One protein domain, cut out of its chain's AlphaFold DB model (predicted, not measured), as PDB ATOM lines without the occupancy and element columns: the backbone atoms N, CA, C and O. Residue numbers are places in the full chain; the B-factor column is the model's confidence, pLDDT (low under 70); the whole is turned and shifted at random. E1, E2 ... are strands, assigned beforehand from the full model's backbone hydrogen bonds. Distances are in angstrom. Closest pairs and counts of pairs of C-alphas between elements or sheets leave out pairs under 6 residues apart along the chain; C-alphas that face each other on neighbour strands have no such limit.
ATOM      1  N   PRO A  33     132.544 179.510 275.275       68.94
ATOM      2  CA  PRO A  33     133.726 178.761 274.859       68.94
ATOM      3  C   PRO A  33     134.987 179.524 275.272       68.94
ATOM      4  O   PRO A  33     135.137 180.696 274.915       68.94
ATOM      5  N   GLN A  34     135.874 178.860 276.015       73.50
ATOM      6  CA  GLN A  34     137.147 179.432 276.448       73.50
ATOM      7  C   GLN A  34     138.306 178.710 275.753       73.50
ATOM      8  O   GLN A  34     138.316 177.474 275.688       73.50
ATOM      9  N   PRO A  35     139.278 179.454 275.201       80.75
ATOM     10  CA  PRO A  35     140.487 178.852 274.681       80.75
ATOM     11  C   PRO A  35     141.397 178.405 275.830       80.75
ATOM     12  O   PRO A  35     141.636 179.144 276.782       80.75
ATOM     13  N   VAL A  36     141.944 177.205 275.700       83.62
ATOM     14  CA  VAL A  36     143.011 176.660 276.532       83.62
ATOM     15  C   VAL A  36     144.286 176.669 275.708       83.62
ATOM     16  O   VAL A  36     144.354 176.068 274.634       83.62
ATOM     17  N   PHE A  37     145.291 177.375 276.210       85.81
ATOM     18  CA  PHE A  37     146.615 177.468 275.609       85.81
ATOM     19  C   PHE A  37     147.494 176.376 276.213       85.81
ATOM     20  O   PHE A  37     147.606 176.288 277.433       85.81
ATOM     21  N   GLY A  38     148.109 175.538 275.384       84.06
ATOM     22  CA  GLY A  38     149.006 174.488 275.856       84.06
ATOM     23  C   GLY A  38     150.487 174.852 275.760       84.06
ATOM     24  O   GLY A  38     150.877 175.959 275.363       84.06
ATOM     25  N   SER A  39     151.314 173.872 276.119       84.56
ATOM     26  CA  SER A  39     152.773 173.952 276.054       84.56
ATOM     27  C   SER A  39     153.290 173.803 274.616       84.56
ATOM     28  O   SER A  39     152.700 173.060 273.829       84.56
ATOM     29  N   PRO A  40     154.389 174.485 274.247       84.12
ATOM     30  CA  PRO A  40     154.982 174.380 272.923       84.12
ATOM     31  C   PRO A  40     155.531 172.973 272.681       84.12
ATOM     32  O   PRO A  40     156.251 172.413 273.503       84.12
ATOM     33  N   ILE A  41     155.224 172.425 271.512       82.88
ATOM     34  CA  ILE A  41     155.709 171.132 271.032       82.88
ATOM     35  C   ILE A  41     156.815 171.411 270.015       82.88
ATOM     36  O   ILE A  41     156.527 171.901 268.920       82.88
ATOM     37  N   GLN A  42     158.069 171.108 270.360       83.75
ATOM     38  CA  GLN A  42     159.195 171.214 269.427       83.75
ATOM     39  C   GLN A  42     158.979 170.247 268.254       83.75
ATOM     40  O   GLN A  42     158.838 169.046 268.453       83.75
ATOM     41  N   GLN A  43     158.944 170.776 267.032       81.38
ATOM     42  CA  GLN A  43     158.783 169.986 265.807       81.38
ATOM     43  C   GLN A  43     160.123 169.670 265.153       81.38
ATOM     44  O   GLN A  43     160.332 168.583 264.627       81.38
ATOM     45  N   SER A  44     161.028 170.649 265.127       75.56
ATOM     46  CA  SER A  44     162.312 170.518 264.451       75.56
ATOM     47  C   SER A  44     163.316 171.498 265.033       75.56
ATOM     48  O   SER A  44     162.961 172.615 265.426       75.56
ATOM     49  N   THR A  45     164.574 171.076 265.035       77.94
ATOM     50  CA  THR A  45     165.719 171.931 265.320       77.94
ATOM     51  C   THR A  45     166.801 171.627 264.298       77.94
ATOM     52  O   THR A  45     167.158 170.465 264.106       77.94
ATOM     53  N   LYS A  46     167.296 172.663 263.627       76.38
ATOM     54  CA  LYS A  46     168.447 172.603 262.721       76.38
ATOM     55  C   LYS A  46     169.457 173.682 263.099       76.38
ATOM     56  O   LYS A  46     169.177 174.526 263.944       76.38
ATOM     57  N   ALA A  47     170.611 173.650 262.436       68.94
ATOM     58  CA  ALA A  47     171.757 174.508 262.727       68.94
ATOM     59  C   ALA A  47     171.462 176.022 262.697       68.94
ATOM     60  O   ALA A  47     172.210 176.798 263.282       68.94
ATOM     61  N   ASP A  48     170.400 176.455 262.013       74.88
ATOM     62  CA  ASP A  48     170.015 177.859 261.878       74.88
ATOM     63  C   ASP A  48     168.569 178.151 262.305       74.88
ATOM     64  O   ASP A  48     168.171 179.314 262.282       74.88
ATOM     65  N   TYR A  49     167.766 177.159 262.712       79.62
ATOM     66  CA  TYR A  49     166.382 177.411 263.122       79.62
ATOM     67  C   TYR A  49     165.828 176.414 264.140       79.62
ATOM     68  O   TYR A  49     166.203 175.244 264.201       79.62
ATOM     69  N   SER A  50     164.845 176.875 264.910       81.75
ATOM     70  CA  SER A  50     164.020 176.061 265.802       81.75
ATOM     71  C   SER A  50     162.540 176.333 265.551       81.75
ATOM     72  O   SER A  50     162.136 177.478 265.334       81.75
ATOM     73  N   TRP A  51     161.739 175.269 265.556       83.62
ATOM     74  CA  TRP A  51     160.314 175.316 265.241       83.62
ATOM     75  C   TRP A  51     159.485 174.621 266.317       83.62
ATOM     76  O   TRP A  51     159.731 173.461 266.657       83.62
ATOM     77  N   TRP A  52     158.455 175.323 266.785       85.56
ATOM     78  CA  TRP A  52     157.454 174.833 267.723       85.56
ATOM     79  C   TRP A  52     156.040 174.976 267.171       85.56
ATOM     80  O   TRP A  52     155.745 175.889 266.399       85.56
ATOM     81  N   HIS A  53     155.145 174.115 267.643       84.25
ATOM     82  CA  HIS A  53     153.707 174.341 267.588       84.25
ATOM     83  C   HIS A  53     153.171 174.575 268.988       84.25
ATOM     84  O   HIS A  53     153.387 173.750 269.871       84.25
ATOM     85  N   VAL A  54     152.421 175.654 269.180       82.81
ATOM     86  CA  VAL A  54     151.633 175.836 270.395       82.81
ATOM     87  C   VAL A  54     150.190 175.423 270.140       82.81
ATOM     88  O   VAL A  54     149.537 176.013 269.274       82.81
ATOM     89  N   PRO A  55     149.674 174.421 270.869       82.56
ATOM     90  CA  PRO A  55     148.290 174.015 270.751       82.56
ATOM     91  C   PRO A  55     147.369 175.019 271.453       82.56
ATOM     92  O   PRO A  55     147.609 175.418 272.592       82.56
ATOM     93  N   ILE A  56     146.289 175.393 270.773       82.06
ATOM     94  CA  ILE A  56     145.151 176.121 271.332       82.06
ATOM     95  C   ILE A  56     143.910 175.257 271.122       82.06
ATOM     96  O   ILE A  56     143.568 174.902 269.992       82.06
ATOM     97  N   GLN A  57     143.235 174.917 272.212       79.38
ATOM     98  CA  GLN A  57     142.007 174.122 272.214       79.38
ATOM     99  C   GLN A  57     140.838 174.970 272.692       79.38
ATOM    100  O   GLN A  57     141.032 175.876 273.488       79.38
ATOM    101  N   VAL A  58     139.617 174.680 272.245       71.69
ATOM    102  CA  VAL A  58     138.413 175.307 272.815       71.69
ATOM    103  C   VAL A  58     137.712 174.315 273.722       71.69
ATOM    104  O   VAL A  58     137.160 173.310 273.263       71.69
ATOM    105  N   GLN A  59     137.704 174.626 275.013       65.81
ATOM    106  CA  GLN A  59     136.919 173.892 275.989       65.81
ATOM    107  C   GLN A  59     135.566 174.575 276.183       65.81
ATOM    108  O   GLN A  59     135.437 175.801 276.179       65.81
ATOM    109  N   VAL A  60     134.541 173.740 276.305       58.75
ATOM    110  CA  VAL A  60     133.175 174.135 276.628       58.75
ATOM    111  C   VAL A  60     132.833 173.424 277.923       58.75
ATOM    112  O   VAL A  60     132.941 172.204 278.001       58.75
ATOM    113  N   LEU A  61     132.402 174.176 278.928       54.47
ATOM    114  CA  LEU A  61     131.928 173.621 280.192       54.47
ATOM    115  C   LEU A  61     130.442 173.243 280.064       54.47
ATOM    116  O   LEU A  61     129.611 173.802 280.757       54.47
ATOM    117  N   GLY A  62     130.056 172.371 279.128       52.97
ATOM    118  CA  GLY A  62     128.633 172.076 278.919       52.97
ATOM    119  C   GLY A  62     128.340 171.032 277.831       52.97
ATOM    120  O   GLY A  62     128.992 171.055 276.789       52.97
ATOM    121  N   PRO A  63     127.352 170.135 278.026       47.41
ATOM    122  CA  PRO A  63     127.251 168.916 277.221       47.41
ATOM    123  C   PRO A  63     126.607 169.034 275.820       47.41
ATOM    124  O   PRO A  63     126.638 168.048 275.093       47.41
ATOM    125  N   TRP A  64     126.049 170.180 275.383       46.22
ATOM    126  CA  TRP A  64     125.144 170.172 274.203       46.22
ATOM    127  C   TRP A  64     125.183 171.357 273.222       46.22
ATOM    128  O   TRP A  64     124.229 171.547 272.471       46.22
ATOM    129  N   GLN A  65     126.256 172.147 273.132       50.09
ATOM    130  CA  GLN A  65     126.315 173.211 272.114       50.09
ATOM    131  C   GLN A  65     127.493 173.036 271.151       50.09
ATOM    132  O   GLN A  65     128.642 172.897 271.567       50.09
ATOM    133  N   LYS A  66     127.211 173.105 269.838       52.94
ATOM    134  CA  LYS A  66     128.210 173.309 268.770       52.94
ATOM    135  C   LYS A  66     128.826 174.706 268.924       52.94
ATOM    136  O   LYS A  66     128.556 175.609 268.134       52.94
ATOM    137  N   LEU A  67     129.622 174.904 269.968       63.28
ATOM    138  CA  LEU A  67     130.272 176.173 270.247       63.28
ATOM    139  C   LEU A  67     131.557 176.238 269.441       63.28
ATOM    140  O   LEU A  67     132.496 175.461 269.614       63.28
ATOM    141  N   LYS A  68     131.535 177.168 268.494       67.06
ATOM    142  CA  LYS A  68     132.654 177.498 267.636       67.06
ATOM    143  C   LYS A  68     133.046 178.948 267.900       67.06
ATOM    144  O   LYS A  68     132.181 179.823 267.911       67.06
ATOM    145  N   LEU A  69     134.328 179.226 268.084       72.19
ATOM    146  CA  LEU A  69     134.843 180.588 268.019       72.19
ATOM    147  C   LEU A  69     135.164 180.874 266.554       72.19
ATOM    148  O   LEU A  69     136.061 180.247 266.011       72.19
ATOM    149  N   SER A  70     134.396 181.743 265.896       74.94
ATOM    150  CA  SER A  70     134.582 182.075 264.472       74.94
ATOM    151  C   SER A  70     135.378 183.368 264.304       74.94
ATOM    152  O   SER A  70     135.344 184.234 265.175       74.94
ATOM    153  N   HIS A  71     136.047 183.502 263.161       76.19
ATOM    154  CA  HIS A  71     136.881 184.652 262.800       76.19
ATOM    155  C   HIS A  71     137.959 185.002 263.833       76.19
ATOM    156  O   HIS A  71     138.191 186.169 264.145       76.19
ATOM    157  N   CYS A  72     138.604 183.977 264.382       77.62
ATOM    158  CA  CYS A  72     139.651 184.163 265.369       77.62
ATOM    159  C   CYS A  72     141.001 184.477 264.731       77.62
ATOM    160  O   CYS A  72     141.342 183.902 263.698       77.62
ATOM    161  N   THR A  73     141.764 185.340 265.394       78.81
ATOM    162  CA  THR A  73     143.165 185.667 265.107       78.81
ATOM    163  C   THR A  73     144.004 185.417 266.352       78.81
ATOM    164  O   THR A  73     143.517 185.592 267.471       78.81
ATOM    165  N   VAL A  74     145.245 184.979 266.164       79.69
ATOM    166  CA  VAL A  74     146.209 184.770 267.245       79.69
ATOM    167  C   VAL A  74     147.268 185.853 267.152       79.69
ATOM    168  O   VAL A  74     147.705 186.200 266.059       79.69
ATOM    169  N   HIS A  75     147.679 186.369 268.301       81.81
ATOM    170  CA  HIS A  75     148.637 187.453 268.428       81.81
ATOM    171  C   HIS A  75     149.733 187.064 269.420       81.81
ATOM    172  O   HIS A  75     149.426 186.468 270.453       81.81
ATOM    173  N   LEU A  76     150.991 187.419 269.151       79.50
ATOM    174  CA  LEU A  76     152.004 187.531 270.206       79.50
ATOM    175  C   LEU A  76     151.962 188.943 270.774       79.50
ATOM    176  O   LEU A  76     152.079 189.926 270.038       79.50
ATOM    177  N   VAL A  77     151.850 189.033 272.093       82.38
ATOM    178  CA  VAL A  77     151.890 190.297 272.827       82.38
ATOM    179  C   VAL A  77     153.025 190.272 273.835       82.38
ATOM    180  O   VAL A  77     153.188 189.304 274.577       82.38
ATOM    181  N   THR A  78     153.841 191.325 273.863       79.06
ATOM    182  CA  THR A  78     154.890 191.474 274.876       79.06
ATOM    183  C   THR A  78     154.302 192.162 276.110       79.06
ATOM    184  O   THR A  78     153.825 193.292 275.999       79.06
ATOM    185  N   PRO A  79     154.323 191.520 277.291       70.62
ATOM    186  CA  PRO A  79     153.814 192.119 278.519       70.62
ATOM    187  C   PRO A  79     154.516 193.445 278.821       70.62
ATOM    188  O   PRO A  79     155.740 193.531 278.746       70.62
ATOM    189  N   GLY A  80     153.745 194.478 279.161       65.06
ATOM    190  CA  GLY A  80     154.288 195.781 279.561       65.06
ATOM    191  C   GLY A  80     154.866 196.638 278.428       65.06
ATOM    192  O   GLY A  80     155.331 197.740 278.702       65.06
ATOM    193  N   ILE A  81     154.817 196.188 277.167       63.81
ATOM    194  CA  ILE A  81     155.212 197.001 276.011       63.81
ATOM    195  C   ILE A  81     153.963 197.391 275.224       63.81
ATOM    196  O   ILE A  81     153.260 196.537 274.686       63.81
ATOM    197  N   ALA A  82     153.719 198.698 275.105       55.94
ATOM    198  CA  ALA A  82     152.706 199.265 274.219       55.94
ATOM    199  C   ALA A  82     153.198 199.236 272.759       55.94
ATOM    200  O   ALA A  82     153.477 200.265 272.152       55.94
ATOM    201  N   GLY A  83     153.383 198.033 272.217       59.97
ATOM    202  CA  GLY A  83     153.696 197.796 270.810       59.97
ATOM    203  C   GLY A  83     152.496 197.190 270.083       59.97
ATOM    204  O   GLY A  83     151.626 196.598 270.732       59.97
ATOM    205  N   PRO A  84     152.418 197.309 268.746       61.75
ATOM    206  CA  PRO A  84     151.406 196.588 267.994       61.75
ATOM    207  C   PRO A  84     151.595 195.072 268.204       61.75
ATOM    208  O   PRO A  84     152.732 194.590 268.171       61.75
ATOM    209  N   PRO A  85     150.508 194.317 268.442       64.06
ATOM    210  CA  PRO A  85     150.572 192.863 268.544       64.06
ATOM    211  C   PRO A  85     151.089 192.254 267.235       64.06
ATOM    212  O   PRO A  85     150.838 192.789 266.154       64.06
ATOM    213  N   ILE A  86     151.800 191.130 267.329       68.06
ATOM    214  CA  ILE A  86     152.277 190.402 266.147       68.06
ATOM    215  C   ILE A  86     151.217 189.387 265.747       68.06
ATOM    216  O   ILE A  86     150.975 188.445 266.500       68.06
ATOM    217  N   ASP A  87     150.644 189.539 264.557       66.88
ATOM    218  CA  ASP A  87     149.749 188.536 263.987       66.88
ATOM    219  C   ASP A  87     150.487 187.210 263.772       66.88
ATOM    220  O   ASP A  87     151.558 187.141 263.167       66.88
ATOM    221  N   MET A  88     149.881 186.142 264.271       65.88
ATOM    222  CA  MET A  88     150.389 184.785 264.204       65.88
ATOM    223  C   MET A  88     149.499 183.978 263.259       65.88
ATOM    224  O   MET A  88     148.306 183.915 263.516       65.88
ATOM    225  N   SER A  89     150.018 183.326 262.210       62.16
ATOM    226  CA  SER A  89     149.268 182.251 261.545       62.16
ATOM    227  C   SER A  89     149.229 180.978 262.376       62.16
ATOM    228  O   SER A  89     149.864 180.856 263.426       62.16
ATOM    229  N   TRP A  90     148.417 180.033 261.912       59.16
ATOM    230  CA  TRP A  90     148.170 178.737 262.524       59.16
ATOM    231  C   TRP A  90     147.734 177.737 261.456       59.16
ATOM    232  O   TRP A  90     147.292 178.101 260.364       59.16
ATOM    233  N   LYS A  91     147.838 176.453 261.790       56.22
ATOM    234  CA  LYS A  91     147.224 175.362 261.041       56.22
ATOM    235  C   LYS A  91     146.271 174.621 261.962       56.22
ATOM    236  O   LYS A  91     146.642 174.191 263.053       56.22
ATOM    237  N   THR A  92     145.030 174.472 261.529       50.69
ATOM    238  CA  THR A  92     144.144 173.451 262.089       50.69
ATOM    239  C   THR A  92     144.565 172.088 261.542       50.69
ATOM    240  O   THR A  92     145.168 172.012 260.473       50.69
ATOM    241  N   GLN A  93     144.260 171.005 262.260       52.81
ATOM    242  CA  GLN A  93     144.445 169.651 261.715       52.81
ATOM    243  C   GLN A  93     143.629 169.437 260.423       52.81
ATOM    244  O   GLN A  93     144.046 168.675 259.559       52.81
ATOM    245  N   ASP A  94     142.541 170.195 260.244       47.81
ATOM    246  CA  ASP A  94     141.864 170.366 258.957       47.81
ATOM    247  C   ASP A  94     142.588 171.403 258.086       47.81
ATOM    248  O   ASP A  94     142.628 172.591 258.407       47.81
ATOM    249  N   ALA A  95     143.137 170.975 256.950       47.62
ATOM    250  CA  ALA A  95     143.971 171.780 256.050       47.62
ATOM    251  C   ALA A  95     143.229 172.890 255.260       47.62
ATOM    252  O   ALA A  95     143.817 173.507 254.374       47.62
ATOM    253  N   THR A  96     141.950 173.151 255.549       44.56
ATOM    254  CA  THR A  96     141.076 174.066 254.785       44.56
ATOM    255  C   THR A  96     140.910 175.457 255.411       44.56
ATOM    256  O   THR A  96     140.220 176.308 254.847       44.56
ATOM    257  N   ALA A  97     141.527 175.725 256.566       47.44
ATOM    258  CA  ALA A  97     141.399 177.014 257.242       47.44
ATOM    259  C   ALA A  97     142.232 178.118 256.563       47.44
ATOM    260  O   ALA A  97     143.429 177.966 256.321       47.44
ATOM    261  N   SER A  98     141.587 179.257 256.287       48.41
ATOM    262  CA  SER A  98     142.241 180.450 255.741       48.41
ATOM    263  C   SER A  98     143.298 181.002 256.707       48.41
ATOM    264  O   SER A  98     143.075 181.046 257.917       48.41
ATOM    265  N   VAL A  99     144.416 181.474 256.155       52.16
ATOM    266  CA  VAL A  99     145.638 181.896 256.870       52.16
ATOM    267  C   VAL A  99     145.423 183.081 257.836       52.16
ATOM    268  O   VAL A  99     146.267 183.314 258.696       52.16
ATOM    269  N   ASN A 100     144.287 183.788 257.752       57.16
ATOM    270  CA  ASN A 100     144.055 185.031 258.503       57.16
ATOM    271  C   ASN A 100     142.864 184.999 259.464       57.16
ATOM    272  O   ASN A 100     142.784 185.855 260.334       57.16
ATOM    273  N   THR A 101     141.922 184.063 259.333       61.50
ATOM    274  CA  THR A 101     140.799 183.958 260.277       61.50
ATOM    275  C   THR A 101     140.384 182.502 260.468       61.50
ATOM    276  O   THR A 101     140.251 181.748 259.504       61.50
ATOM    277  N   MET A 102     140.204 182.095 261.727       68.44
ATOM    278  CA  MET A 102     139.921 180.709 262.109       68.44
ATOM    279  C   MET A 102     138.520 180.530 262.656       68.44
ATOM    280  O   MET A 102     137.980 181.414 263.315       68.44
ATOM    281  N   THR A 103     137.977 179.329 262.471       70.38
ATOM    282  CA  THR A 103     136.880 178.845 263.302       70.38
ATOM    283  C   THR A 103     137.351 177.694 264.190       70.38
ATOM    284  O   THR A 103     137.539 176.586 263.701       70.38
ATOM    285  N   LEU A 104     137.541 177.942 265.488       70.69
ATOM    286  CA  LEU A 104     137.868 176.906 266.469       70.69
ATOM    287  C   LEU A 104     136.592 176.218 266.924       70.69
ATOM    288  O   LEU A 104     135.695 176.878 267.441       70.69
ATOM    289  N   ARG A 105     136.506 174.904 266.754       71.19
ATOM    290  CA  ARG A 105     135.376 174.105 267.237       71.19
ATOM    291  C   ARG A 105     135.751 173.424 268.544       71.19
ATOM    292  O   ARG A 105     136.913 173.080 268.746       71.19
ATOM    293  N   HIS A 106     134.766 173.205 269.409       72.69
ATOM    294  CA  HIS A 106     134.955 172.350 270.575       72.69
ATOM    295  C   HIS A 106     135.548 170.985 270.179       72.69
ATOM    296  O   HIS A 106     135.147 170.408 269.166       72.69
ATOM    297  N   GLY A 107     136.524 170.509 270.955       66.44
ATOM    298  CA  GLY A 107     137.246 169.257 270.701       66.44
ATOM    299  C   GLY A 107     138.324 169.336 269.610       66.44
ATOM    300  O   GLY A 107     139.131 168.419 269.495       66.44
ATOM    301  N   ALA A 108     138.395 170.426 268.838       71.31
ATOM    302  CA  ALA A 108     139.460 170.635 267.862       71.31
ATOM    303  C   ALA A 108     140.669 171.341 268.497       71.31
ATOM    304  O   ALA A 108     140.525 172.220 269.352       71.31
ATOM    305  N   THR A 109     141.866 170.985 268.027       73.81
ATOM    306  CA  THR A 109     143.121 171.656 268.391       73.81
ATOM    307  C   THR A 109     143.640 172.447 267.197       73.81
ATOM    308  O   THR A 109     143.857 171.884 266.121       73.81
ATOM    309  N   ALA A 110     143.867 173.745 267.380       77.19
ATOM    310  CA  ALA A 110     144.643 174.549 266.446       77.19
ATOM    311  C   ALA A 110     146.108 174.572 266.869       77.19
ATOM    312  O   ALA A 110     146.411 174.707 268.051       77.19
ATOM    313  N   LEU A 111     147.013 174.460 265.904       77.44
ATOM    314  CA  LEU A 111     148.449 174.512 266.133       77.44
ATOM    315  C   LEU A 111     148.992 175.834 265.598       77.44
ATOM    316  O   LEU A 111     148.960 176.092 264.394       77.44
ATOM    317  N   VAL A 112     149.496 176.671 266.497       78.75
ATOM    318  CA  VAL A 112     150.127 177.951 266.168       78.75
ATOM    319  C   VAL A 112     151.629 177.713 265.967       78.75
ATOM    320  O   VAL A 112     152.316 177.407 266.944       78.75
ATOM    321  N   PRO A 113     152.172 177.789 264.739       77.31
ATOM    322  CA  PRO A 113     153.600 177.710 264.500       77.31
ATOM    323  C   PRO A 113     154.317 178.922 265.083       77.31
ATOM    324  O   PRO A 113     153.926 180.068 264.892       77.31
ATOM    325  N   MET A 114     155.424 178.649 265.757       78.12
ATOM    326  CA  MET A 114     156.420 179.636 266.138       78.12
ATOM    327  C   MET A 114     157.760 179.171 265.602       78.12
ATOM    328  O   MET A 114     158.168 178.040 265.858       78.12
ATOM    329  N   VAL A 115     158.433 180.033 264.847       78.62
ATOM    330  CA  VAL A 115     159.741 179.714 264.278       78.62
ATOM    331  C   VAL A 115     160.716 180.821 264.623       78.62
ATOM    332  O   VAL A 115     160.440 181.986 264.339       78.62
ATOM    333  N   ALA A 116     161.846 180.430 265.206       79.50
ATOM    334  CA  ALA A 116     163.009 181.280 265.403       79.50
ATOM    335  C   ALA A 116     164.117 180.830 264.444       79.50
ATOM    336  O   ALA A 116     164.413 179.636 264.369       79.50
ATOM    337  N   ARG A 117     164.723 181.763 263.709       79.88
ATOM    338  CA  ARG A 117     165.807 181.489 262.755       79.88
ATOM    339  C   ARG A 117     166.922 182.506 262.893       79.88
ATOM    340  O   ARG A 117     166.648 183.683 263.081       79.88
ATOM    341  N   ARG A 118     168.164 182.067 262.728       76.00
ATOM    342  CA  ARG A 118     169.316 182.939 262.513       76.00
ATOM    343  C   ARG A 118     169.515 183.145 261.012       76.00
ATOM    344  O   ARG A 118     169.647 182.173 260.273       76.00
ATOM    345  N   GLU A 119     169.517 184.388 260.546       72.25
ATOM    346  CA  GLU A 119     169.858 184.676 259.152       72.25
ATOM    347  C   GLU A 119     171.374 184.689 258.962       72.25
ATOM    348  O   GLU A 119     172.108 185.315 259.727       72.25
ATOM    349  N   ALA A 120     171.838 183.973 257.937       62.44
ATOM    350  CA  ALA A 120     173.258 183.752 257.683       62.44
ATOM    351  C   ALA A 120     174.012 185.021 257.248       62.44
ATOM    352  O   ALA A 120     175.213 185.095 257.473       62.44
ATOM    353  N   ALA A 121     173.323 185.995 256.639       63.34
ATOM    354  CA  ALA A 121     173.949 187.217 256.132       63.34
ATOM    355  C   ALA A 121     174.411 188.150 257.265       63.34
ATOM    356  O   ALA A 121     175.546 188.613 257.244       63.34
ATOM    357  N   ASP A 122     173.566 188.340 258.285       61.16
ATOM    358  CA  ASP A 122     173.775 189.383 259.302       61.16
ATOM    359  C   ASP A 122     173.855 188.831 260.741       61.16
ATOM    360  O   ASP A 122     173.977 189.586 261.705       61.16
ATOM    361  N   GLY A 123     173.731 187.510 260.932       60.19
ATOM    362  CA  GLY A 123     173.727 186.872 262.259       60.19
ATOM    363  C   GLY A 123     172.493 187.189 263.119       60.19
ATOM    364  O   GLY A 123     172.427 186.783 264.282       60.19
ATOM    365  N   LEU A 124     171.511 187.890 262.551       63.31
ATOM    366  CA  LEU A 124     170.300 188.348 263.223       63.31
ATOM    367  C   LEU A 124     169.349 187.185 263.502       63.31
ATOM    368  O   LEU A 124     169.175 186.293 262.669       63.31
ATOM    369  N   THR A 125     168.704 187.203 264.669       65.88
ATOM    370  CA  THR A 125     167.657 186.228 264.998       65.88
ATOM    371  C   THR A 125     166.293 186.804 264.658       65.88
ATOM    372  O   THR A 125     165.943 187.876 265.141       65.88
ATOM    373  N   LEU A 126     165.512 186.073 263.870       69.31
ATOM    374  CA  LEU A 126     164.164 186.434 263.458       69.31
ATOM    375  C   LEU A 126     163.130 185.490 264.064       69.31
ATOM    376  O   LEU A 126     163.319 184.274 264.050       69.31
ATOM    377  N   ILE A 127     162.002 186.045 264.507       69.50
ATOM    378  CA  ILE A 127     160.752 185.295 264.688       69.50
ATOM    379  C   ILE A 127     159.836 185.588 263.507       69.50
ATOM    380  O   ILE A 127     159.717 186.744 263.101       69.50
ATOM    381  N   THR A 128     159.196 184.554 262.957       64.88
ATOM    382  CA  THR A 128     158.260 184.702 261.830       64.88
ATOM    383  C   THR A 128     156.986 183.899 262.059       64.88
ATOM    384  O   THR A 128     157.053 182.803 262.627       64.88
ATOM    385  N   ASN A 129     155.849 184.398 261.561       62.88
ATOM    386  CA  ASN A 129     154.606 183.640 261.589       62.88
ATOM    387  C   ASN A 129     153.570 183.995 260.498       62.88
ATOM    388  O   ASN A 129     152.542 184.587 260.798       62.88
ATOM    389  N   GLN A 130     153.735 183.528 259.253       51.72
ATOM    390  CA  GLN A 130     152.524 183.370 258.427       51.72
ATOM    391  C   GLN A 130     152.502 182.160 257.495       51.72
ATOM    392  O   GLN A 130     151.489 181.480 257.361       51.72
ATOM    393  N   SER A 131     153.607 181.847 256.847       51.03
ATOM    394  CA  SER A 131     153.774 180.709 255.937       51.03
ATOM    395  C   SER A 131     155.157 180.937 255.362       51.03
ATOM    396  O   SER A 131     155.401 181.955 254.729       51.03
ATOM    397  N   TYR A 132     156.109 180.078 255.697       46.75
ATOM    398  CA  TYR A 132     157.519 180.460 255.824       46.75
ATOM    399  C   TYR A 132     158.218 181.061 254.570       46.75
ATOM    400  O   TYR A 132     159.349 181.524 254.697       46.75
ATOM    401  N   LEU A 133     157.605 181.100 253.374       47.41
ATOM    402  CA  LEU A 133     158.296 181.451 252.118       47.41
ATOM    403  C   LEU A 133     157.510 182.232 251.047       47.41
ATOM    404  O   LEU A 133     158.052 182.360 249.955       47.41
ATOM    405  N   ARG A 134     156.283 182.724 251.278       48.62
ATOM    406  CA  ARG A 134     155.578 183.474 250.213       48.62
ATOM    407  C   ARG A 134     155.698 184.991 250.343       48.62
ATOM    408  O   ARG A 134     156.728 185.459 249.897       48.62
ATOM    409  N   ASP A 135     154.818 185.773 250.972       42.78
ATOM    410  CA  ASP A 135     154.846 187.212 250.599       42.78
ATOM    411  C   ASP A 135     154.808 188.293 251.687       42.78
ATOM    412  O   ASP A 135     154.987 189.457 251.344       42.78
ATOM    413  N   LYS A 136     154.649 188.006 252.986       50.66
ATOM    414  CA  LYS A 136     154.676 189.063 254.027       50.66
ATOM    415  C   LYS A 136     155.199 188.528 255.354       50.66
ATOM    416  O   LYS A 136     154.440 188.033 256.181       50.66
ATOM    417  N   LYS A 137     156.516 188.581 255.557       55.41
ATOM    418  CA  LYS A 137     157.118 188.204 256.840       55.41
ATOM    419  C   LYS A 137     157.074 189.415 257.772       55.41
ATOM    420  O   LYS A 137     157.759 190.398 257.520       55.41
ATOM    421  N   VAL A 138     156.316 189.339 258.863       56.72
ATOM    422  CA  VAL A 138     156.594 190.202 260.018       56.72
ATOM    423  C   VAL A 138     157.823 189.606 260.696       56.72
ATOM    424  O   VAL A 138     157.738 188.556 261.327       56.72
ATOM    425  N   THR A 139     158.983 190.218 260.463       61.62
ATOM    426  CA  THR A 139     160.277 189.790 261.005       61.62
ATOM    427  C   THR A 139     160.687 190.709 262.132       61.62
ATOM    428  O   THR A 139     160.750 191.924 261.953       61.62
ATOM    429  N   TRP A 140     160.984 190.135 263.290       66.31
ATOM    430  CA  TRP A 140     161.509 190.887 264.424       66.31
ATOM    431  C   TRP A 140     162.962 190.519 264.625       66.31
ATOM    432  O   TRP A 140     163.256 189.351 264.860       66.31
ATOM    433  N   ASN A 141     163.849 191.506 264.533       74.12
ATOM    434  CA  ASN A 141     165.259 191.314 264.820       74.12
ATOM    435  C   ASN A 141     165.480 191.262 266.337       74.12
ATOM    436  O   ASN A 141     165.139 192.200 267.062       74.12
ATOM    437  N   LEU A 142     166.035 190.151 266.809       74.06
ATOM    438  CA  LEU A 142     166.269 189.881 268.214       74.06
ATOM    439  C   LEU A 142     167.769 189.806 268.515       74.06
ATOM    440  O   LEU A 142     168.497 188.982 267.960       74.06
ATOM    441  N   ASN A 143     168.197 190.631 269.467       79.00
ATOM    442  CA  ASN A 143     169.510 190.554 270.092       79.00
ATOM    443  C   ASN A 143     169.583 189.360 271.060       79.00
ATOM    444  O   ASN A 143     168.550 188.904 271.551       79.00
ATOM    445  N   PRO A 144     170.781 188.873 271.411       82.00
ATOM    446  CA  PRO A 144     170.943 187.811 272.402       82.00
ATOM    447  C   PRO A 144     170.400 188.201 273.783       82.00
ATOM    448  O   PRO A 144     171.021 188.976 274.508       82.00
ATOM    449  N   ARG A 145     169.224 187.681 274.139       83.69
ATOM    450  CA  ARG A 145     168.588 187.798 275.460       83.69
ATOM    451  C   ARG A 145     167.361 186.886 275.543       83.69
ATOM    452  O   ARG A 145     167.005 186.200 274.583       83.69
ATOM    453  N   ALA A 146     166.696 186.900 276.693       84.88
ATOM    454  CA  ALA A 146     165.368 186.321 276.839       84.88
ATOM    455  C   ALA A 146     164.293 187.320 276.391       84.88
ATOM    456  O   ALA A 146     164.339 188.498 276.749       84.88
ATOM    457  N   TYR A 147     163.320 186.831 275.631       82.88
ATOM    458  CA  TYR A 147     162.136 187.575 275.226       82.88
ATOM    459  C   TYR A 147     160.896 186.857 275.723       82.88
ATOM    460  O   TYR A 147     160.803 185.635 275.621       82.88
ATOM    461  N   THR A 148     159.952 187.621 276.255       86.69
ATOM    462  CA  THR A 148     158.763 187.106 276.930       86.69
ATOM    463  C   THR A 148     157.521 187.593 276.202       86.69
ATOM    464  O   THR A 148     157.369 188.792 275.974       86.69
ATOM    465  N   TRP A 149     156.615 186.676 275.872       86.94
ATOM    466  CA  TRP A 149     155.325 186.998 275.262       86.94
ATOM    467  C   TRP A 149     154.187 186.241 275.930       86.94
ATOM    468  O   TRP A 149     154.392 185.189 276.532       86.94
ATOM    469  N   LYS A 150     152.972 186.751 275.765       89.06
ATOM    470  CA  LYS A 150     151.742 185.972 275.888       89.06
ATOM    471  C   LYS A 150     151.172 185.727 274.498       89.06
ATOM    472  O   LYS A 150     151.393 186.518 273.578       89.06
ATOM    473  N   LEU A 151     150.445 184.625 274.355       87.00
ATOM    474  CA  LEU A 151     149.567 184.448 273.206       87.00
ATOM    475  C   LEU A 151     148.223 185.071 273.518       87.00
ATOM    476  O   LEU A 151     147.717 184.961 274.631       87.00
ATOM    477  N   GLU A 152     147.630 185.681 272.511       87.94
ATOM    478  CA  GLU A 152     146.320 186.278 272.625       87.94
ATOM    479  C   GLU A 152     145.442 185.837 271.467       87.94
ATOM    480  O   GLU A 152     145.781 186.015 270.301       87.94
ATOM    481  N   LEU A 153     144.292 185.261 271.796       86.56
ATOM    482  CA  LEU A 153     143.265 184.911 270.833       86.56
ATOM    483  C   LEU A 153     142.213 186.022 270.804       86.56
ATOM    484  O   LEU A 153     141.583 186.312 271.823       86.56
ATOM    485  N   ARG A 154     141.979 186.611 269.631       86.44
ATOM    486  CA  ARG A 154     140.906 187.585 269.391       86.44
ATOM    487  C   ARG A 154     139.860 186.995 268.466       86.44
ATOM    488  O   ARG A 154     140.202 186.592 267.361       86.44
ATOM    489  N   CYS A 155     138.592 187.014 268.864       82.88
ATOM    490  CA  CYS A 155     137.468 186.648 268.000       82.88
ATOM    491  C   CYS A 155     136.393 187.746 268.103       82.88
ATOM    492  O   CYS A 155     135.627 187.811 269.071       82.88
ATOM    493  N   GLY A 156     136.362 188.658 267.125       81.38
ATOM    494  CA  GLY A 156     135.536 189.868 267.189       81.38
ATOM    495  C   GLY A 156     135.920 190.756 268.380       81.38
ATOM    496  O   GLY A 156     137.070 191.159 268.505       81.38
ATOM    497  N   LYS A 157     134.962 191.043 269.273       81.25
ATOM    498  CA  LYS A 157     135.195 191.832 270.502       81.25
ATOM    499  C   LYS A 157     135.767 191.013 271.667       81.25
ATOM    500  O   LYS A 157     136.119 191.589 272.691       81.25
ATOM    501  N   LYS A 158     135.806 189.680 271.554       82.25
ATOM    502  CA  LYS A 158     136.286 188.805 272.629       82.25
ATOM    503  C   LYS A 158     137.792 188.599 272.507       82.25
ATOM    504  O   LYS A 158     138.285 188.335 271.409       82.25
ATOM    505  N   ARG A 159     138.490 188.696 273.636       86.62
ATOM    506  CA  ARG A 159     139.942 188.558 273.758       86.62
ATOM    507  C   ARG A 159     140.257 187.631 274.924       86.62
ATOM    508  O   ARG A 159     139.687 187.795 276.000       86.62
ATOM    509  N   TRP A 160     141.170 186.695 274.703       88.38
ATOM    510  CA  TRP A 160     141.703 185.810 275.732       88.38
ATOM    511  C   TRP A 160     143.216 185.779 275.628       88.38
ATOM    512  O   TRP A 160     143.746 185.623 274.532       88.38
ATOM    513  N   GLU A 161     143.896 185.888 276.758       88.81
ATOM    514  CA  GLU A 161     145.351 185.799 276.839       88.81
ATOM    515  C   GLU A 161     145.767 184.482 277.488       88.81
ATOM    516  O   GLU A 161     145.040 183.931 278.319       88.81
ATOM    517  N   SER A 162     146.944 183.977 277.124       88.31
ATOM    518  CA  SER A 162     147.519 182.811 277.777       88.31
ATOM    519  C   SER A 162     147.793 183.109 279.260       88.31
ATOM    520  O   SER A 162     148.322 184.177 279.588       88.31
ATOM    521  N   PRO A 163     147.477 182.170 280.171       86.00
ATOM    522  CA  PRO A 163     147.737 182.348 281.602       86.00
ATOM    523  C   PRO A 163     149.236 182.294 281.934       86.00
ATOM    524  O   PRO A 163     149.669 182.741 282.992       86.00
ATOM    525  N   HIS A 164     150.040 181.759 281.018       86.69
ATOM    526  CA  HIS A 164     151.489 181.662 281.108       86.69
ATOM    527  C   HIS A 164     152.177 182.499 280.033       86.69
ATOM    528  O   HIS A 164     151.586 182.894 279.024       86.69
ATOM    529  N   TYR A 165     153.463 182.727 280.260       89.19
ATOM    530  CA  TYR A 165     154.370 183.363 279.329       89.19
ATOM    531  C   TYR A 165     155.114 182.324 278.494       89.19
ATOM    532  O   TYR A 165     155.541 181.287 279.000       89.19
ATOM    533  N   TYR A 166     155.328 182.653 277.228       87.06
ATOM    534  CA  TYR A 166     156.265 181.981 276.342       87.06
ATOM    535  C   TYR A 166     157.573 182.767 276.349       87.06
ATOM    536  O   TYR A 166     157.578 183.964 276.054       87.06
ATOM    537  N   VAL A 167     158.671 182.112 276.711       88.56
ATOM    538  CA  VAL A 167     159.990 182.737 276.818       88.56
ATOM    539  C   VAL A 167     160.925 182.135 275.782       88.56
ATOM    540  O   VAL A 167     161.346 180.991 275.930       88.56
ATOM    541  N   LEU A 168     161.264 182.898 274.741       86.19
ATOM    542  CA  LEU A 168     162.325 182.510 273.808       86.19
ATOM    543  C   LEU A 168     163.652 183.014 274.345       86.19
ATOM    544  O   LEU A 168     163.825 184.213 274.586       86.19
ATOM    545  N   ARG A 169     164.619 182.111 274.457       85.88
ATOM    546  CA  ARG A 169     166.006 182.493 274.700       85.88
ATOM    547  C   ARG A 169     166.748 182.539 273.382       85.88
ATOM    548  O   ARG A 169     166.878 181.527 272.694       85.88
ATOM    549  N   VAL A 170     167.236 183.727 273.051       82.31
ATOM    550  CA  VAL A 170     168.107 183.945 271.905       82.31
ATOM    551  C   VAL A 170     169.553 183.825 272.388       82.31
ATOM    552  O   VAL A 170     169.996 184.667 273.174       82.31
ATOM    553  N   PRO A 171     170.286 182.777 271.978       80.88
ATOM    554  CA  PRO A 171     171.667 182.592 272.390       80.88
ATOM    555  C   PRO A 171     172.587 183.611 271.699       80.88
ATOM    556  O   PRO A 171     172.299 184.026 270.567       80.88
ATOM    557  N   PRO A 172     173.715 183.979 272.333       78.88
ATOM    558  CA  PRO A 172     174.772 184.740 271.680       78.88
ATOM    559  C   PRO A 172     175.213 184.144 270.328       78.88
ATOM    560  O   PRO A 172     175.066 182.937 270.077       78.88
ATOM    561  N   PRO A 173     175.762 184.970 269.421       72.69
ATOM    562  CA  PRO A 173     176.427 184.472 268.224       72.69
ATOM    563  C   PRO A 173     177.556 183.511 268.622       72.69
ATOM    564  O   PRO A 173     178.292 183.771 269.568       72.69
ATOM    565  N   GLY A 174     177.668 182.373 267.934       69.25
ATOM    566  CA  GLY A 174     178.737 181.391 268.164       69.25
ATOM    567  C   GLY A 174     178.607 180.508 269.415       69.25
ATOM    568  O   GLY A 174     179.302 179.504 269.498       69.25
ATOM    569  N   SER A 175     177.705 180.809 270.359       66.19
ATOM    570  CA  SER A 175     177.535 180.012 271.590       66.19
ATOM    571  C   SER A 175     176.493 178.893 271.475       66.19
ATOM    572  O   SER A 175     176.302 178.121 272.411       66.19
ATOM    573  N   SER A 176     175.775 178.816 270.355       59.84
ATOM    574  CA  SER A 176     174.889 177.696 270.047       59.84
ATOM    575  C   SER A 176     174.967 177.363 268.564       59.84
ATOM    576  O   SER A 176     175.052 178.264 267.721       59.84
ATOM    577  N   ASN A 177     174.853 176.072 268.244       63.53
ATOM    578  CA  ASN A 177     174.652 175.570 266.881       63.53
ATOM    579  C   ASN A 177     173.229 175.912 266.370       63.53
ATOM    580  O   ASN A 177     172.536 175.042 265.862       63.53
ATOM    581  N   GLY A 178     172.731 177.129 266.623       62.06
ATOM    582  CA  GLY A 178     171.382 177.588 266.267       62.06
ATOM    583  C   GLY A 178     170.234 176.940 267.039       62.06
ATOM    584  O   GLY A 178     169.077 177.062 266.638       62.06
ATOM    585  N   HIS A 179     170.524 176.284 268.165       74.19
ATOM    586  CA  HIS A 179     169.490 175.784 269.065       74.19
ATOM    587  C   HIS A 179     168.907 176.953 269.857       74.19
ATOM    588  O   HIS A 179     169.595 177.563 270.679       74.19
ATOM    589  N   PHE A 180     167.644 177.262 269.595       82.31
ATOM    590  CA  PHE A 180     166.849 178.186 270.389       82.31
ATOM    591  C   PHE A 180     165.991 177.377 271.365       82.31
ATOM    592  O   PHE A 180     165.622 176.239 271.071       82.31
ATOM    593  N   THR A 181     165.634 177.962 272.507       83.25
ATOM    594  CA  THR A 181     164.716 177.329 273.463       83.25
ATOM    595  C   THR A 181     163.481 178.188 273.663       83.25
ATOM    596  O   THR A 181     163.585 179.406 273.816       83.25
ATOM    597  N   LEU A 182     162.314 177.542 273.653       84.81
ATOM    598  CA  LEU A 182     161.034 178.159 273.974       84.81
ATOM    599  C   LEU A 182     160.489 177.517 275.250       84.81
ATOM    600  O   LEU A 182     160.102 176.351 275.254       84.81
ATOM    601  N   GLU A 183     160.488 178.284 276.333       88.00
ATOM    602  CA  GLU A 183     160.040 177.854 277.658       88.00
ATOM    603  C   GLU A 183     158.627 178.366 277.950       88.00
ATOM    604  O   GLU A 183     158.229 179.433 277.481       88.00
ATOM    605  N   VAL A 184     157.887 177.626 278.776       86.88
ATOM    606  CA  VAL A 184     156.642 178.099 279.390       86.88
ATOM    607  C   VAL A 184     156.943 178.510 280.820       86.88
ATOM    608  O   VAL A 184     157.495 177.723 281.585       86.88
ATOM    609  N   ARG A 185     156.575 179.738 281.185       86.75
ATOM    610  CA  ARG A 185     156.665 180.236 282.559       86.75
ATOM    611  C   ARG A 185     155.291 180.629 283.064       86.75
ATOM    612  O   ARG A 185     154.630 181.473 282.463       86.75
ATOM    613  N   HIS A 186     154.874 180.038 284.173       80.56
ATOM    614  CA  HIS A 186     153.657 180.450 284.857       80.56
ATOM    615  C   HIS A 186     153.901 181.773 285.581       80.56
ATOM    616  O   HIS A 186     155.014 182.048 286.027       80.56
ATOM    617  N   GLN A 187     152.874 182.618 285.638       70.31
ATOM    618  CA  GLN A 187     152.920 183.816 286.463       70.31
ATOM    619  C   GLN A 187     152.951 183.359 287.926       70.31
ATOM    620  O   GLN A 187     152.014 182.700 288.373       70.31
TER     621      GLN A 187
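This is residues 33 to 187 of the 189 residues of an uncharacterized protein of Gammaproteobacteria bacterium (UniProt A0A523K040). Two strongly twisted sheets, partly face to face, make an elongated sandwich in which the long strands E3 and E7 of one sheet and E10 of the other run mostly along its length. Near one end E4 bends, and its first part, with E6 beside it, comes near the last residues of E3. The 155 printed residues have no named helix and thirteen named strands, E1 to E13 in order along the chain; E4, E5, E6 and E10 to E13 form one branched sheet, E1, E2, E3, E7, E8 and E9 the other, both antiparallel. The class is all strand, and the whole is compact, with a radius of gyration of the C-alphas of 16.0 A and spans of 55 by 35 by 27 A.

In the larger sheet, E10, residues 146 to 155, has E4, residues 68 to 77, on one side, with N 152 and O 75 2.8 A apart, within hydrogen-bond range. On its other side are E11, residues 158 to 161, with N 153 and O 160 at 2.8 A, and E12, residues 164 to 169, with N 149 and O 166 at 2.9 A. E13, residues 181 to 186, is an edge strand and forms a hairpin with E12, N 167 and O 183 at 2.8 A. E4 bends by 75 degrees at residue 71; on one side of it are E5, residues 86 to 88, with N 88 and O 74 at 2.8 A, and E6, residues 102 to 105, with N 104 and O 69 at 2.8 A, and E10 is on the other side. In the second sheet, E3, residues 49 to 59, has on one side E1, residues 34 to 37, with N 36 and O 57 at 2.7 A, and E2, residues 41 to 46, with N 51 and O 44 at 2.9 A. On its other side is E7, residues 109 to 118, with N 54 and O 112 at 2.8 A. E7, E8, residues 125 to 128, and E9, residues 140 to 142, form a meander, each strand the antiparallel neighbour of the one before, with N 117 and O 126 at 2.9 A and N 142 and O 125 at 2.8 A. Between the sheets, the closest C-alphas of E3 and E6 are those of Val 58 and Arg 105, 6.5 A apart, and of E1 and E11 those of Pro 35 and Trp 160, 7.1 A; E3 and E10 are apart.

E1 begins at C-alpha 34, (137.147, 179.432, 276.448), and E13 ends at C-alpha 186, (153.657, 180.450, 284.857). From first to last C-alpha E3 measures 32.3 A, E10 29.3 A, E7 29.1 A and E4 23.7 A.

The C-alphas farthest apart are those of Trp 64 and Gly 174, 55.1 A. The printed part has no cut; its long links are E5 to E6, E8 to E9 and E12 to E13. Its mean pLDDT is 71.9, and 62 residues are under 70, among them residues 59 to 68, 80 to 102 and 120 to 140.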